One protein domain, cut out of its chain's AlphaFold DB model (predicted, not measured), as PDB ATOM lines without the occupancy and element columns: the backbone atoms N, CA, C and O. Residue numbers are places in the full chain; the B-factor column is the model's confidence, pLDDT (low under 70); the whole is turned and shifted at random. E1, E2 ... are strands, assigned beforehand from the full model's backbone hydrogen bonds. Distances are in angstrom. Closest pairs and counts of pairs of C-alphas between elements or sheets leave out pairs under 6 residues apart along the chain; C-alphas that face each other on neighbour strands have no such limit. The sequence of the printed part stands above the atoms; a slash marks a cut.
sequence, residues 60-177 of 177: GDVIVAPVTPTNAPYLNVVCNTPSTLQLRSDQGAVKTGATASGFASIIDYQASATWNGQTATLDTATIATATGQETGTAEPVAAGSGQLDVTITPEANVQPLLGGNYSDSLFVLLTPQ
ATOM      1  N   GLY A  60     142.302 103.220 131.656       92.38
ATOM      2  CA  GLY A  60     141.853 102.981 130.289       92.38
ATOM      3  C   GLY A  60     141.893 104.244 129.433       92.38
ATOM      4  O   GLY A  60     141.223 104.279 128.399       92.38
ATOM      5  N   ASP A  61     142.659 105.252 129.856       95.88
ATOM      6  CA  ASP A  61     142.865 106.486 129.113       95.88
ATOM      7  C   ASP A  61     144.086 106.379 128.194       95.88
ATOM      8  O   ASP A  61     145.088 105.723 128.500       95.88
ATOM      9  N   VAL A  62     143.989 107.022 127.032       97.38
ATOM     10  CA  VAL A  62     145.041 107.100 126.019       97.38
ATOM     11  C   VAL A  62     146.200 107.938 126.549       97.38
ATOM     12  O   VAL A  62     146.029 109.075 126.989       97.38
ATOM     13  N   ILE A  63     147.420 107.413 126.431       97.44
ATOM     14  CA  ILE A  63     148.632 108.194 126.678       97.44
ATOM     15  C   ILE A  63     148.892 109.079 125.453       97.44
ATOM     16  O   ILE A  63     149.360 108.607 124.421       97.44
ATOM     17  N   VAL A  64     148.633 110.381 125.586       96.81
ATOM     18  CA  VAL A  64     148.727 111.386 124.500       96.81
ATOM     19  C   VAL A  64     150.154 111.863 124.184       96.81
ATOM     20  O   VAL A  64     150.360 112.895 123.547       96.81
ATOM     21  N   ALA A  65     151.172 111.147 124.661       97.44
ATOM     22  CA  ALA A  65     152.555 111.458 124.322       97.44
ATOM     23  C   ALA A  65     152.839 111.069 122.857       97.44
ATOM     24  O   ALA A  65     152.371 110.015 122.420       97.44
ATOM     25  N   PRO A  66     153.632 111.858 122.106       97.44
ATOM     26  CA  PRO A  66     154.018 111.489 120.751       97.44
ATOM     27  C   PRO A  66     154.735 110.137 120.713       97.44
ATOM     28  O   PRO A  66     155.651 109.883 121.498       97.44
ATOM     29  N   VAL A  67     154.342 109.290 119.767       97.88
ATOM     30  CA  VAL A  67     154.978 108.007 119.478       97.88
ATOM     31  C   VAL A  67     155.634 108.048 118.105       97.88
ATOM     32  O   VAL A  67     155.109 108.619 117.146       97.88
ATOM     33  N   THR A  68     156.803 107.428 118.004       96.94
ATOM     34  CA  THR A  68     157.526 107.252 116.745       96.94
ATOM     35  C   THR A  68     157.494 105.777 116.350       96.94
ATOM     36  O   THR A  68     157.577 104.914 117.232       96.94
ATOM     37  N   PRO A  69     157.393 105.451 115.051       97.00
ATOM     38  CA  PRO A  69     157.592 104.084 114.582       97.00
ATOM     39  C   PRO A  69     158.937 103.504 115.035       97.00
ATOM     40  O   PRO A  69     159.903 104.235 115.250       97.00
ATOM     41  N   THR A  70     159.005 102.181 115.168       96.56
ATOM     42  CA  THR A  70     160.161 101.473 115.747       96.56
ATOM     43  C   THR A  70     161.443 101.708 114.953       96.56
ATOM     44  O   THR A  70     162.520 101.801 115.540       96.56
ATOM     45  N   ASN A  71     161.338 101.814 113.627       94.12
ATOM     46  CA  ASN A  71     162.478 102.050 112.746       94.12
ATOM     47  C   ASN A  71     162.609 103.520 112.318       94.12
ATOM     48  O   ASN A  71     163.438 103.827 111.458       94.12
ATOM     49  N   ALA A  72     161.808 104.421 112.898       93.50
ATOM     50  CA  ALA A  72     161.977 105.851 112.715       93.50
ATOM     51  C   ALA A  72     163.104 106.380 113.634       93.50
ATOM     52  O   ALA A  72     163.241 105.936 114.775       93.50
ATOM     53  N   PRO A  73     163.904 107.347 113.166       95.19
ATOM     54  CA  PRO A  73     163.797 107.973 111.856       95.19
ATOM     55  C   PRO A  73     164.344 107.096 110.722       95.19
ATOM     56  O   PRO A  73     165.336 106.382 110.877       95.19
ATOM     57  N   TYR A  74     163.719 107.178 109.546       96.62
ATOM     58  CA  TYR A  74     164.164 106.428 108.375       96.62
ATOM     59  C   TYR A  74     165.348 107.153 107.735       96.62
ATOM     60  O   TYR A  74     165.185 108.185 107.085       96.62
ATOM     61  N   LEU A  75     166.555 106.627 107.947       95.12
ATOM     62  CA  LEU A  75     167.805 107.319 107.618       95.12
ATOM     63  C   LEU A  75     168.101 107.415 106.114       95.12
ATOM     64  O   LEU A  75     168.852 108.296 105.705       95.12
ATOM     65  N   ASN A  76     167.549 106.511 105.296       95.00
ATOM     66  CA  ASN A  76     167.891 106.402 103.877       95.00
ATOM     67  C   ASN A  76     166.656 106.562 102.983       95.00
ATOM     68  O   ASN A  76     166.228 105.608 102.328       95.00
ATOM     69  N   VAL A  77     166.076 107.761 102.952       97.56
ATOM     70  CA  VAL A  77     165.003 108.103 102.009       97.56
ATOM     71  C   VAL A  77     165.583 108.821 100.804       97.56
ATOM     72  O   VAL A  77     166.326 109.786 100.964       97.56
ATOM     73  N   VAL A  78     165.267 108.350  99.596       97.81
ATOM     74  CA  VAL A  78     165.837 108.865  98.340       97.81
ATOM     75  C   VAL A  78     164.760 108.955  97.271       97.81
ATOM     76  O   VAL A  78     164.088 107.959  97.022       97.81
ATOM     77  N   CYS A  79     164.659 110.097  96.587       98.06
ATOM     78  CA  CYS A  79     163.895 110.258  95.347       98.06
ATOM     79  C   CYS A  79     164.765 110.880  94.248       98.06
ATOM     80  O   CYS A  79     165.476 111.855  94.496       98.06
ATOM     81  N   ASN A  80     164.685 110.357  93.020       97.38
ATOM     82  CA  ASN A  80     165.480 110.846  91.881       97.38
ATOM     83  C   ASN A  80     164.770 111.903  91.007       97.38
ATOM     84  O   ASN A  80     165.309 112.325  89.987       97.38
ATOM     85  N   THR A  81     163.571 112.324  91.399       98.12
ATOM     86  CA  THR A  81     162.739 113.346  90.746       98.12
ATOM     87  C   THR A  81     161.955 114.091  91.834       98.12
ATOM     88  O   THR A  81     161.842 113.554  92.942       98.12
ATOM     89  N   PRO A  82     161.444 115.313  91.588       98.06
ATOM     90  CA  PRO A  82     160.455 115.913  92.476       98.06
ATOM     91  C   PRO A  82     159.285 114.958  92.722       98.06
ATOM     92  O   PRO A  82     158.855 114.247  91.814       98.06
ATOM     93  N   SER A  83     158.778 114.949  93.947       98.31
ATOM     94  CA  SER A  83     157.747 114.014  94.398       98.31
ATOM     95  C   SER A  83     156.705 114.736  95.244       98.31
ATOM     96  O   SER A  83     156.849 115.916  95.557       98.31
ATOM     97  N   THR A  84     155.661 114.023  95.647       98.31
ATOM     98  CA  THR A  84     154.744 114.466  96.701       98.31
ATOM     99  C   THR A  84     154.889 113.584  97.932       98.31
ATOM    100  O   THR A  84     154.915 112.358  97.796       98.31
ATOM    101  N   LEU A  85     154.965 114.199  99.110       98.56
ATOM    102  CA  LEU A  85     154.889 113.548 100.415       98.56
ATOM    103  C   LEU A  85     153.455 113.660 100.941       98.56
ATOM    104  O   LEU A  85     152.898 114.752 100.980       98.56
ATOM    105  N   GLN A  86     152.851 112.545 101.336       98.19
ATOM    106  CA  GLN A  86     151.478 112.520 101.838       98.19
ATOM    107  C   GLN A  86     151.318 111.440 102.909       98.19
ATOM    108  O   GLN A  86     152.008 110.420 102.884       98.19
ATOM    109  N   LEU A  87     150.390 111.655 103.836       98.00
ATOM    110  CA  LEU A  87     149.988 110.667 104.831       98.00
ATOM    111  C   LEU A  87     148.604 110.112 104.511       98.00
ATOM    112  O   LEU A  87     147.727 110.844 104.048       98.00
ATOM    113  N   ARG A  88     148.403 108.825 104.790       96.50
ATOM    114  CA  ARG A  88     147.113 108.154 104.627       96.50
ATOM    115  C   ARG A  88     146.882 107.132 105.729       96.50
ATOM    116  O   ARG A  88     147.709 106.249 105.898       96.50
ATOM    117  N   SER A  89     145.759 107.215 106.421       96.12
ATOM    118  CA  SER A  89     145.277 106.192 107.352       96.12
ATOM    119  C   SER A  89     144.311 105.265 106.623       96.12
ATOM    120  O   SER A  89     143.446 105.751 105.899       96.12
ATOM    121  N   ASP A  90     144.413 103.949 106.798       94.38
ATOM    122  CA  ASP A  90     143.458 103.011 106.188       94.38
ATOM    123  C   ASP A  90     142.110 102.965 106.911       94.38
ATOM    124  O   ASP A  90     141.096 102.662 106.279       94.38
ATOM    125  N   GLN A  91     142.084 103.220 108.219       92.75
ATOM    126  CA  GLN A  91     140.866 103.157 109.029       92.75
ATOM    127  C   GLN A  91     140.342 104.533 109.454       92.75
ATOM    128  O   GLN A  91     139.231 104.601 109.991       92.75
ATOM    129  N   GLY A  92     141.109 105.600 109.225       93.25
ATOM    130  CA  GLY A  92     140.795 106.964 109.651       93.25
ATOM    131  C   GLY A  92     140.809 107.136 111.169       93.25
ATOM    132  O   GLY A  92     140.044 107.932 111.677       93.25
ATOM    133  N   ALA A  93     141.522 106.265 111.892       94.19
ATOM    134  CA  ALA A  93     141.819 106.282 113.334       94.19
ATOM    135  C   ALA A  93     142.248 104.871 113.764       94.19
ATOM    136  O   ALA A  93     142.012 103.889 113.056       94.19
ATOM    137  N   VAL A  94     142.805 104.742 114.967       95.25
ATOM    138  CA  VAL A  94     143.104 103.443 115.580       95.25
ATOM    139  C   VAL A  94     141.820 102.867 116.185       95.25
ATOM    140  O   VAL A  94     141.275 103.406 117.146       95.25
ATOM    141  N   LYS A  95     141.297 101.778 115.603       93.31
ATOM    142  CA  LYS A  95     139.951 101.258 115.915       93.31
ATOM    143  C   LYS A  95     139.975  99.819 116.393       93.31
ATOM    144  O   LYS A  95     140.808  99.026 115.956       93.31
ATOM    145  N   THR A  96     139.001  99.466 117.227       93.62
ATOM    146  CA  THR A  96     138.653  98.071 117.518       93.62
ATOM    147  C   THR A  96     137.285  97.711 116.937       93.62
ATOM    148  O   THR A  96     136.397  98.554 116.836       93.62
ATOM    149  N   GLY A  97     137.100  96.441 116.564       90.62
ATOM    150  CA  GLY A  97     135.798  95.912 116.137       90.62
ATOM    151  C   GLY A  97     134.848  95.586 117.297       90.62
ATOM    152  O   GLY A  97     133.691  95.237 117.065       90.62
ATOM    153  N   ALA A  98     135.325  95.657 118.544       91.69
ATOM    154  CA  ALA A  98     134.504  95.440 119.728       91.69
ATOM    155  C   ALA A  98     133.537  96.615 119.956       91.69
ATOM    156  O   ALA A  98     133.865  97.768 119.683       91.69
ATOM    157  N   THR A  99     132.347  96.325 120.488       89.00
ATOM    158  CA  THR A  99     131.330  97.342 120.796       89.00
ATOM    159  C   THR A  99     130.772  97.134 122.202       89.00
ATOM    160  O   THR A  99     130.470  96.010 122.602       89.00
ATOM    161  N   ALA A 100     130.650  98.222 122.965       93.31
ATOM    162  CA  ALA A 100     130.038  98.248 124.291       93.31
ATOM    163  C   ALA A 100     129.591  99.678 124.630       93.31
ATOM    164  O   ALA A 100     130.267 100.645 124.288       93.31
ATOM    165  N   SER A 101     128.460  99.824 125.318       94.31
ATOM    166  CA  SER A 101     127.976 101.134 125.770       94.31
ATOM    167  C   SER A 101     128.850 101.692 126.895       94.31
ATOM    168  O   SER A 101     129.166 100.957 127.829       94.31
ATOM    169  N   GLY A 102     129.153 102.992 126.858       93.88
ATOM    170  CA  GLY A 102     129.931 103.663 127.909       93.88
ATOM    171  C   GLY A 102     131.450 103.523 127.771       93.88
ATOM    172  O   GLY A 102     132.167 103.924 128.677       93.88
ATOM    173  N   PHE A 103     131.932 102.981 126.651       95.00
ATOM    174  CA  PHE A 103     133.352 102.881 126.324       95.00
ATOM    175  C   PHE A 103     133.631 103.510 124.959       95.00
ATOM    176  O   PHE A 103     132.764 103.509 124.081       95.00
ATOM    177  N   ALA A 104     134.849 104.010 124.769       93.62
ATOM    178  CA  ALA A 104     135.356 104.397 123.457       93.62
ATOM    179  C   ALA A 104     135.956 103.179 122.731       93.62
ATOM    180  O   ALA A 104     136.549 102.304 123.358       93.62
ATOM    181  N   SER A 105     135.807 103.119 121.407       93.38
ATOM    182  CA  SER A 105     136.369 102.065 120.538       93.38
ATOM    183  C   SER A 105     137.234 102.627 119.402       93.38
ATOM    184  O   SER A 105     137.593 101.907 118.467       93.38
ATOM    185  N   ILE A 106     137.530 103.925 119.472       93.38
ATOM    186  CA  ILE A 106     138.259 104.716 118.482       93.38
ATOM    187  C   ILE A 106     139.272 105.570 119.244       93.38
ATOM    188  O   ILE A 106     138.937 106.132 120.288       93.38
ATOM    189  N   ILE A 107     140.491 105.642 118.720       94.88
ATOM    190  CA  ILE A 107     141.548 106.544 119.164       94.88
ATOM    191  C   ILE A 107     141.951 107.377 117.949       94.88
ATOM    192  O   ILE A 107     142.601 106.865 117.030       94.88
ATOM    193  N   ASP A 108     141.533 108.639 117.945       95.44
ATOM    194  CA  ASP A 108     141.975 109.615 116.954       95.44
ATOM    195  C   ASP A 108     143.434 110.006 117.186       95.44
ATOM    196  O   ASP A 108     143.983 109.830 118.279       95.44
ATOM    197  N   TYR A 109     144.091 110.492 116.139       96.56
ATOM    198  CA  TYR A 109     145.472 110.933 116.221       96.56
ATOM    199  C   TYR A 109     145.809 111.989 115.172       96.56
ATOM    200  O   TYR A 109     145.247 112.040 114.078       96.56
ATOM    201  N   GLN A 110     146.839 112.768 115.487       97.00
ATOM    202  CA  GLN A 110     147.538 113.620 114.537       97.00
ATOM    203  C   GLN A 110     148.863 112.973 114.153       97.00
ATOM    204  O   GLN A 110     149.683 112.643 115.010       97.00
ATOM    205  N   ALA A 111     149.097 112.794 112.860       98.12
ATOM    206  CA  ALA A 111     150.340 112.274 112.321       98.12
ATOM    207  C   ALA A 111     151.076 113.334 111.502       98.12
ATOM    208  O   ALA A 111     150.470 114.131 110.785       98.12
ATOM    209  N   SER A 112     152.405 113.301 111.572       98.38
ATOM    210  CA  SER A 112     153.288 114.137 110.764       98.38
ATOM    211  C   SER A 112     154.437 113.319 110.191       98.38
ATOM    212  O   SER A 112     155.050 112.529 110.911       98.38
ATOM    213  N   ALA A 113     154.764 113.558 108.925       98.50
ATOM    214  CA  ALA A 113     155.944 113.031 108.254       98.50
ATOM    215  C   ALA A 113     156.769 114.199 107.715       98.50
ATOM    216  O   ALA A 113     156.246 114.999 106.942       98.50
ATOM    217  N   THR A 114     158.040 114.297 108.109       98.44
ATOM    218  CA  THR A 114     158.938 115.380 107.685       98.44
ATOM    219  C   THR A 114     160.113 114.830 106.894       98.44
ATOM    220  O   THR A 114     160.873 114.008 107.401       98.44
ATOM    221  N   TRP A 115     160.282 115.295 105.656       98.31
ATOM    222  CA  TRP A 115     161.404 114.931 104.790       98.31
ATOM    223  C   TRP A 115     161.814 116.106 103.907       98.31
ATOM    224  O   TRP A 115     160.966 116.801 103.350       98.31
ATOM    225  N   ASN A 116     163.124 116.337 103.773       95.44
ATOM    226  CA  ASN A 116     163.692 117.427 102.966       95.44
ATOM    227  C   ASN A 116     163.054 118.807 103.235       95.44
ATOM    228  O   ASN A 116     162.835 119.596 102.316       95.44
ATOM    229  N   GLY A 117     162.758 119.101 104.505       94.38
ATOM    230  CA  GLY A 117     162.197 120.385 104.934       94.38
ATOM    231  C   GLY A 117     160.708 120.580 104.633       94.38
ATOM    232  O   GLY A 117     160.207 121.677 104.848       94.38
ATOM    233  N   GLN A 118     160.013 119.544 104.155       98.06
ATOM    234  CA  GLN A 118     158.560 119.540 103.983       98.06
ATOM    235  C   GLN A 118     157.916 118.627 105.013       98.06
ATOM    236  O   GLN A 118     158.457 117.559 105.309       98.06
ATOM    237  N   THR A 119     156.751 119.028 105.513       98.44
ATOM    238  CA  THR A 119     155.999 118.277 106.517       98.44
ATOM    239  C   THR A 119     154.595 118.009 106.004       98.44
ATOM    240  O   THR A 119     153.804 118.938 105.873       98.44
ATOM    241  N   ALA A 120     154.276 116.741 105.755       98.38
ATOM    242  CA  ALA A 120     152.908 116.308 105.504       98.38
ATOM    243  C   ALA A 120     152.221 115.969 106.829       98.38
ATOM    244  O   ALA A 120     152.829 115.338 107.700       98.38
ATOM    245  N   THR A 121     150.953 116.346 106.961       97.81
ATOM    246  CA  THR A 121     150.147 116.110 108.164       97.81
ATOM    247  C   THR A 121     148.843 115.394 107.836       97.81
ATOM    248  O   THR A 121     148.260 115.596 106.769       97.81
ATOM    249  N   LEU A 122     148.368 114.587 108.777       96.69
ATOM    250  CA  LEU A 122     147.041 113.981 108.780       96.69
ATOM    251  C   LEU A 122     146.470 114.117 110.189       96.69
ATOM    252  O   LEU A 122     147.156 113.797 111.153       96.69
ATOM    253  N   ASP A 123     145.234 114.576 110.290       95.12
ATOM    254  CA  ASP A 123     144.484 114.655 111.536       95.12
ATOM    255  C   ASP A 123     143.193 113.864 111.343       95.12
ATOM    256  O   ASP A 123     142.374 114.223 110.493       95.12
ATOM    257  N   THR A 124     143.045 112.764 112.084       93.94
ATOM    258  CA  THR A 124     141.887 111.880 111.923       93.94
ATOM    259  C   THR A 124     140.631 112.402 112.618       93.94
ATOM    260  O   THR A 124     139.524 111.993 112.281       93.94
ATOM    261  N   ALA A 125     140.759 113.361 113.543       89.19
ATOM    262  CA  ALA A 125     139.615 113.917 114.263       89.19
ATOM    263  C   ALA A 125     138.820 114.929 113.419       89.19
ATOM    264  O   ALA A 125     137.622 115.137 113.633       89.19
ATOM    265  N   THR A 126     139.470 115.588 112.453       77.19
ATOM    266  CA  THR A 126     138.867 116.674 111.658       77.19
ATOM    267  C   THR A 126     138.321 116.227 110.301       77.19
ATOM    268  O   THR A 126     137.563 116.972 109.667       77.19
ATOM    269  N   ILE A 127     138.620 115.001 109.859       65.38
ATOM    270  CA  ILE A 127     138.123 114.441 108.598       65.38
ATOM    271  C   ILE A 127     136.834 113.650 108.875       65.38
ATOM    272  O   ILE A 127     136.823 112.465 109.171       65.38
ATOM    273  N   ALA A 128     135.694 114.335 108.764       48.75
ATOM    274  CA  ALA A 128     134.369 113.877 109.207       48.75
ATOM    275  C   ALA A 128     133.756 112.648 108.478       48.75
ATOM    276  O   ALA A 128     132.543 112.438 108.552       48.75
ATOM    277  N   THR A 129     134.535 111.829 107.763       51.84
ATOM    278  CA  THR A 129     134.038 110.629 107.061       51.84
ATOM    279  C   THR A 129     134.114 109.336 107.874       51.84
ATOM    280  O   THR A 129     133.706 108.312 107.336       51.84
ATOM    281  N   ALA A 130     134.597 109.392 109.124       57.50
ATOM    282  CA  ALA A 130     134.890 108.357 110.135       57.50
ATOM    283  C   ALA A 130     134.260 106.937 110.035       57.50
ATOM    284  O   ALA A 130     133.809 106.369 111.027       57.50
ATOM    285  N   THR A 131     134.335 106.284 108.878       63.62
ATOM    286  CA  THR A 131     134.222 104.835 108.652       63.62
ATOM    287  C   THR A 131     135.048 104.465 107.412       63.62
ATOM    288  O   THR A 131     134.509 103.953 106.433       63.62
ATOM    289  N   GLY A 132     136.346 104.774 107.378       79.19
ATOM    290  CA  GLY A 132     137.189 104.373 106.251       79.19
ATOM    291  C   GLY A 132     138.500 105.131 106.154       79.19
ATOM    292  O   GLY A 132     138.887 105.836 107.075       79.19
ATOM    293  N   GLN A 133     139.166 104.951 105.020       92.06
ATOM    294  CA  GLN A 133     140.455 105.555 104.720       92.06
ATOM    295  C   GLN A 133     140.392 107.086 104.729       92.06
ATOM    296  O   GLN A 133     139.471 107.682 104.172       92.06
ATOM    297  N   GLU A 134     141.431 107.709 105.275       93.69
ATOM    298  CA  GLU A 134     141.606 109.159 105.329       93.69
ATOM    299  C   GLU A 134     142.976 109.545 104.790       93.69
ATOM    300  O   GLU A 134     143.956 108.820 104.954       93.69
ATOM    301  N   THR A 135     143.051 110.676 104.093       94.38
ATOM    302  CA  THR A 135     144.275 111.125 103.421       94.38
ATOM    303  C   THR A 135     144.512 112.598 103.713       94.38
ATOM    304  O   THR A 135     143.603 113.412 103.565       94.38
ATOM    305  N   GLY A 136     145.738 112.933 104.114       94.25
ATOM    306  CA  GLY A 136     146.164 114.310 104.344       94.25
ATOM    307  C   GLY A 136     146.450 115.061 103.043       94.25
ATOM    308  O   GLY A 136     146.346 114.517 101.940       94.25
ATOM    309  N   THR A 137     146.861 116.319 103.160       94.25
ATOM    310  CA  THR A 137     147.301 117.115 102.005       94.25
ATOM    311  C   THR A 137     148.629 116.583 101.457       94.25
ATOM    312  O   THR A 137     149.491 116.130 102.209       94.25
ATOM    313  N   ALA A 138     148.777 116.589 100.131       97.00
ATOM    314  CA  ALA A 138     150.019 116.214  99.466       97.00
ATOM    315  C   ALA A 138     150.966 117.418  99.378       97.00
ATOM    316  O   ALA A 138     150.615 118.434  98.779       97.00
ATOM    317  N   GLU A 139     152.178 117.267  99.904       98.25
ATOM    318  CA  GLU A 139     153.188 118.323  99.946       98.25
ATOM    319  C   GLU A 139     154.276 118.097  98.885       98.25
ATOM    320  O   GLU A 139     154.843 117.000  98.809       98.25
ATOM    321  N   PRO A 140     154.603 119.097  98.047       98.00
ATOM    322  CA  PRO A 140     155.641 118.959  97.033       98.00
ATOM    323  C   PRO A 140     157.034 118.929  97.670       98.00
ATOM    324  O   PRO A 140     157.419 119.834  98.403       98.00
ATOM    325  N   VAL A 141     157.834 117.923  97.322       97.88
ATOM    326  CA  VAL A 141     159.215 117.734  97.790       97.88
ATOM    327  C   VAL A 141     160.180 117.681  96.608       97.88
ATOM    328  O   VAL A 141     159.889 117.099  95.561       97.88
ATOM    329  N   ALA A 142     161.357 118.286  96.763       97.69
ATOM    330  CA  ALA A 142     162.408 118.213  95.752       97.69
ATOM    331  C   ALA A 142     163.035 116.809  95.691       97.69
ATOM    332  O   ALA A 142     163.034 116.066  96.676       97.69
ATOM    333  N   ALA A 143     163.628 116.473  94.540       97.44
ATOM    334  CA  ALA A 143     164.504 115.309  94.426       97.44
ATOM    335  C   ALA A 143     165.662 115.422  95.430       97.44
ATOM    336  O   ALA A 143     166.195 116.512  95.647       97.44
ATOM    337  N   GLY A 144     166.083 114.305  96.013       97.38
ATOM    338  CA  GLY A 144     167.161 114.313  96.991       97.38
ATOM    339  C   GLY A 144     167.215 113.054  97.838       97.38
ATOM    340  O   GLY A 144     166.475 112.096  97.617       97.38
ATOM    341  N   SER A 145     168.104 113.081  98.824       97.56
ATOM    342  CA  SER A 145     168.280 112.026  99.816       97.56
ATOM    343  C   SER A 145     168.339 112.618 101.215       97.56
ATOM    344  O   SER A 145     168.947 113.673 101.394       97.56
ATOM    345  N   GLY A 146     167.791 111.922 102.205       96.75
ATOM    346  CA  GLY A 146     167.855 112.370 103.588       96.75
ATOM    347  C   GLY A 146     167.092 111.479 104.554       96.75
ATOM    348  O   GLY A 146     166.636 110.389 104.204       96.75
ATOM    349  N   GLN A 147     166.952 111.994 105.769       97.56
ATOM    350  CA  GLN A 147     166.211 111.383 106.861       97.56
ATOM    351  C   GLN A 147     164.729 111.768 106.788       97.56
ATOM    352  O   GLN A 147     164.411 112.939 106.584       97.56
ATOM    353  N   LEU A 148     163.844 110.785 106.957       98.12
ATOM    354  CA  LEU A 148     162.403 110.977 107.128       98.12
ATOM    355  C   LEU A 148     162.028 110.716 108.588       98.12
ATOM    356  O   LEU A 148     162.200 109.602 109.092       98.12
ATOM    357  N   ASP A 149     161.471 111.731 109.234       98.25
ATOM    358  CA  ASP A 149     160.927 111.643 110.584       98.25
ATOM    359  C   ASP A 149     159.416 111.422 110.518       98.25
ATOM    360  O   ASP A 149     158.724 112.076 109.736       98.25
ATOM    361  N   VAL A 150     158.897 110.510 111.343       98.25
ATOM    362  CA  VAL A 150     157.458 110.241 111.460       98.25
ATOM    363  C   VAL A 150     157.061 110.274 112.923       98.25
ATOM    364  O   VAL A 150     157.726 109.690 113.777       98.25
ATOM    365  N   THR A 151     155.963 110.955 113.216       98.38
ATOM    366  CA  THR A 151     155.416 111.084 114.566       98.38
ATOM    367  C   THR A 151     153.908 110.920 114.518       98.38
ATOM    368  O   THR A 151     153.261 111.423 113.602       98.38
ATOM    369  N   ILE A 152     153.364 110.214 115.504       98.50
ATOM    370  CA  ILE A 152     151.932 110.018 115.724       98.50
ATOM    371  C   ILE A 152     151.640 110.530 117.133       98.50
ATOM    372  O   ILE A 152     152.262 110.086 118.092       98.50
ATOM    373  N   THR A 153     150.716 111.469 117.269       98.25
ATOM    374  CA  THR A 153     150.276 112.019 118.552       98.25
ATOM    375  C   THR A 153     148.824 111.608 118.763       98.25
ATOM    376  O   THR A 153     147.953 112.136 118.071       98.25
ATOM    377  N   PRO A 154     148.555 110.642 119.655       97.50
ATOM    378  CA  PRO A 154     147.198 110.209 119.962       97.50
ATOM    379  C   PRO A 154     146.395 111.323 120.632       97.50
ATOM    380  O   PRO A 154     146.941 112.105 121.412       97.50
ATOM    381  N   GLU A 155     145.093 111.347 120.385       95.94
ATOM    382  CA  GLU A 155     144.164 112.233 121.073       95.94
ATOM    383  C   GLU A 155     143.545 111.556 122.298       95.94
ATOM    384  O   GLU A 155     143.440 110.329 122.388       95.94
ATOM    385  N   ALA A 156     143.147 112.368 123.276       95.06
ATOM    386  CA  ALA A 156     142.522 111.868 124.491       95.06
ATOM    387  C   ALA A 156     141.119 111.317 124.196       95.06
ATOM    388  O   ALA A 156     140.288 111.968 123.562       95.06
ATOM    389  N   ASN A 157     140.824 110.138 124.731       93.12
ATOM    390  CA  ASN A 157     139.480 109.575 124.759       93.12
ATOM    391  C   ASN A 157     138.590 110.328 125.768       93.12
ATOM    392  O   ASN A 157     139.034 110.750 126.832       93.12
ATOM    393  N   VAL A 158     137.297 110.455 125.455       90.31
ATOM    394  CA  VAL A 158     136.301 111.070 126.363       90.31
ATOM    395  C   VAL A 158     135.688 110.043 127.329       90.31
ATOM    396  O   VAL A 158     135.156 110.398 128.378       90.31
ATOM    397  N   GLN A 159     135.730 108.760 126.964       94.19
ATOM    398  CA  GLN A 159     135.267 107.618 127.760       94.19
ATOM    399  C   GLN A 159     136.387 106.583 127.818       94.19
ATOM    400  O   GLN A 159     137.098 106.473 126.816       94.19
ATOM    401  N   PRO A 160     136.532 105.796 128.901       95.06
ATOM    402  CA  PRO A 160     137.538 104.740 128.972       95.06
ATOM    403  C   PRO A 160     137.493 103.827 127.745       95.06
ATOM    404  O   PRO A 160     136.416 103.535 127.209       95.06
ATOM    405  N   LEU A 161     138.657 103.376 127.288       95.50
ATOM    406  CA  LEU A 161     138.736 102.496 126.131       95.50
ATOM    407  C   LEU A 161     138.147 101.119 126.427       95.50
ATOM    408  O   LEU A 161     138.369 100.511 127.477       95.50
ATOM    409  N   LEU A 162     137.417 100.593 125.449       95.56
ATOM    410  CA  LEU A 162     136.946  99.220 125.460       95.56
ATOM    411  C   LEU A 162     138.140  98.275 125.316       95.56
ATOM    412  O   LEU A 162     138.982  98.474 124.444       95.56
ATOM    413  N   GLY A 163     138.201  97.212 126.116       91.44
ATOM    414  CA  GLY A 163     139.217  96.175 125.937       91.44
ATOM    415  C   GLY A 163     139.084  95.488 124.574       91.44
ATOM    416  O   GLY A 163     138.000  95.043 124.199       91.44
ATOM    417  N   GLY A 164     140.186  95.373 123.836       92.00
ATOM    418  CA  GLY A 164     140.194  94.744 122.520       92.00
ATOM    419  C   GLY A 164     141.492  94.980 121.762       92.00
ATOM    420  O   GLY A 164     142.387  95.682 122.228       92.00
ATOM    421  N   ASN A 165     141.579  94.389 120.573       93.56
ATOM    422  CA  ASN A 165     142.667  94.674 119.647       93.56
ATOM    423  C   ASN A 165     142.307  95.926 118.855       93.56
ATOM    424  O   ASN A 165     141.266  95.952 118.191       93.56
ATOM    425  N   TYR A 166     143.165  96.933 118.945       95.44
ATOM    426  CA  TYR A 166     143.066  98.157 118.169       95.44
ATOM    427  C   TYR A 166     144.101  98.138 117.053       95.44
ATOM    428  O   TYR A 166     145.240  97.724 117.274       95.44
ATOM    429  N   SER A 167     143.719  98.585 115.863       95.31
ATOM    430  CA  SER A 167     144.636  98.648 114.729       95.31
ATOM    431  C   SER A 167     144.260  99.742 113.744       95.31
ATOM    432  O   SER A 167     143.082 100.009 113.520       95.31
ATOM    433  N   ASP A 168     145.287 100.295 113.115       95.81
ATOM    434  CA  ASP A 168     145.232 101.093 111.896       95.81
ATOM    435  C   ASP A 168     146.545 100.883 111.129       95.81
ATOM    436  O   ASP A 168     147.550 100.479 111.716       95.81
ATOM    437  N   SER A 169     146.532 101.176 109.832       96.31
ATOM    438  CA  SER A 169     147.728 101.239 108.999       96.31
ATOM    439  C   SER A 169     147.895 102.671 108.502       96.31
ATOM    440  O   SER A 169     147.143 103.125 107.639       96.31
ATOM    441  N   LEU A 170     148.896 103.373 109.036       97.38
ATOM    442  CA  LEU A 170     149.326 104.676 108.535       97.38
ATOM    443  C   LEU A 170     150.390 104.481 107.447       97.38
ATOM    444  O   LEU A 170     151.417 103.843 107.666       97.38
ATOM    445  N   PHE A 171     150.164 105.077 106.282       97.38
ATOM    446  CA  PHE A 171     151.072 105.064 105.145       97.38
ATOM    447  C   PHE A 171     151.728 106.428 104.988       97.38
ATOM    448  O   PHE A 171     151.041 107.446 104.894       97.38
ATOM    449  N   VAL A 172     153.055 106.422 104.866       97.81
ATOM    450  CA  VAL A 172     153.815 107.544 104.313       97.81
ATOM    451  C   VAL A 172     154.003 107.297 102.824       97.81
ATOM    452  O   VAL A 172     154.631 106.318 102.418       97.81
ATOM    453  N   LEU A 173     153.435 108.170 102.001       97.56
ATOM    454  CA  LEU A 173     153.428 108.049 100.551       97.56
ATOM    455  C   LEU A 173     154.407 109.058  99.952       97.56
ATOM    456  O   LEU A 173     154.238 110.263 100.118       97.56
ATOM    457  N   LEU A 174     155.404 108.559  99.219       97.62
ATOM    458  CA  LEU A 174     156.280 109.355  98.360       97.62
ATOM    459  C   LEU A 174     155.982 109.009  96.903       97.62
ATOM    460  O   LEU A 174     156.313 107.914  96.448       97.62
ATOM    461  N   THR A 175     155.351 109.931  96.175       97.19
ATOM    462  CA  THR A 175     154.926 109.700  94.783       97.19
ATOM    463  C   THR A 175     155.762 110.535  93.809       97.19
ATOM    464  O   THR A 175     155.601 111.759  93.792       97.19
ATOM    465  N   PRO A 176     156.635 109.908  92.994       96.75
ATOM    466  CA  PRO A 176     157.401 110.589  91.948       96.75
ATOM    467  C   PRO A 176     156.511 111.329  90.933       96.75
ATOM    468  O   PRO A 176     155.561 110.734  90.425       96.75
ATOM    469  N   GLN A 177     156.839 112.588  90.612       93.19
ATOM    470  CA  GLN A 177     156.140 113.428  89.620       93.19
ATOM    471  C   GLN A 177     156.834 113.419  88.264       93.19
ATOM    472  O   GLN A 177     158.086 113.368  88.190       93.19
TER     473      GLN A 177
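AT A GLANCE: This is residues 60 to 177 of the 177 residues of an uncharacterized protein of Hyphomicrobium denitrificans (strain ATCC 51888 / DSM 1869 / NCIMB 11706 / TK 0415) (UniProt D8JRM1). With little regular structure, the domain is a small sandwich of two antiparallel sheets partly face to face, the twisted E1-E6-E3-E4 and the smaller E5-E2-E7; loops 96 to 105 and 156 to 164 reach beyond one end. The printed part has 118 residues, seven named strands, E1 to E7 in chain order, and no named helix; the class is all strand, with 47 residues in strands. It is compact, radius of gyration of the C-alphas 15.7 A, spanning 51 by 26 by 19 A.

IN THESE COORDINATES: E6, residues 144 to 154, measures 30.7 A. E1 is 74 to 79, from (164.164, 106.428, 108.375); E3 is 109 to 115, 20.0 A; E4 is 118 to 123. E2 is 83 to 89, 19.6 A; E5 is 139 to 141; E7 is 170 to 176, 19.4 A, ending at (157.401, 110.589, 91.948).

HOW THE PARTS SIT: E6 pairs with E1, N 77 to O 146 3.0 A, and E3, N 112 to O 151 2.9 A. E3 and E4 form a hairpin, N 113 to O 120 2.9 A. E2 pairs with E7, N 86 to O 173 2.9 A, and E5, N 85 to O 139 2.8 A. Between sheets, the closest C-alphas of E2 and E4 are Gln 86 and Ala 120, 5.5 A.

THE WHOLE: The printed part has no cut. Links E2 to E3, E4 to E5 and E6 to E7 are long. Residues 127 to 131 have pLDDT under 70.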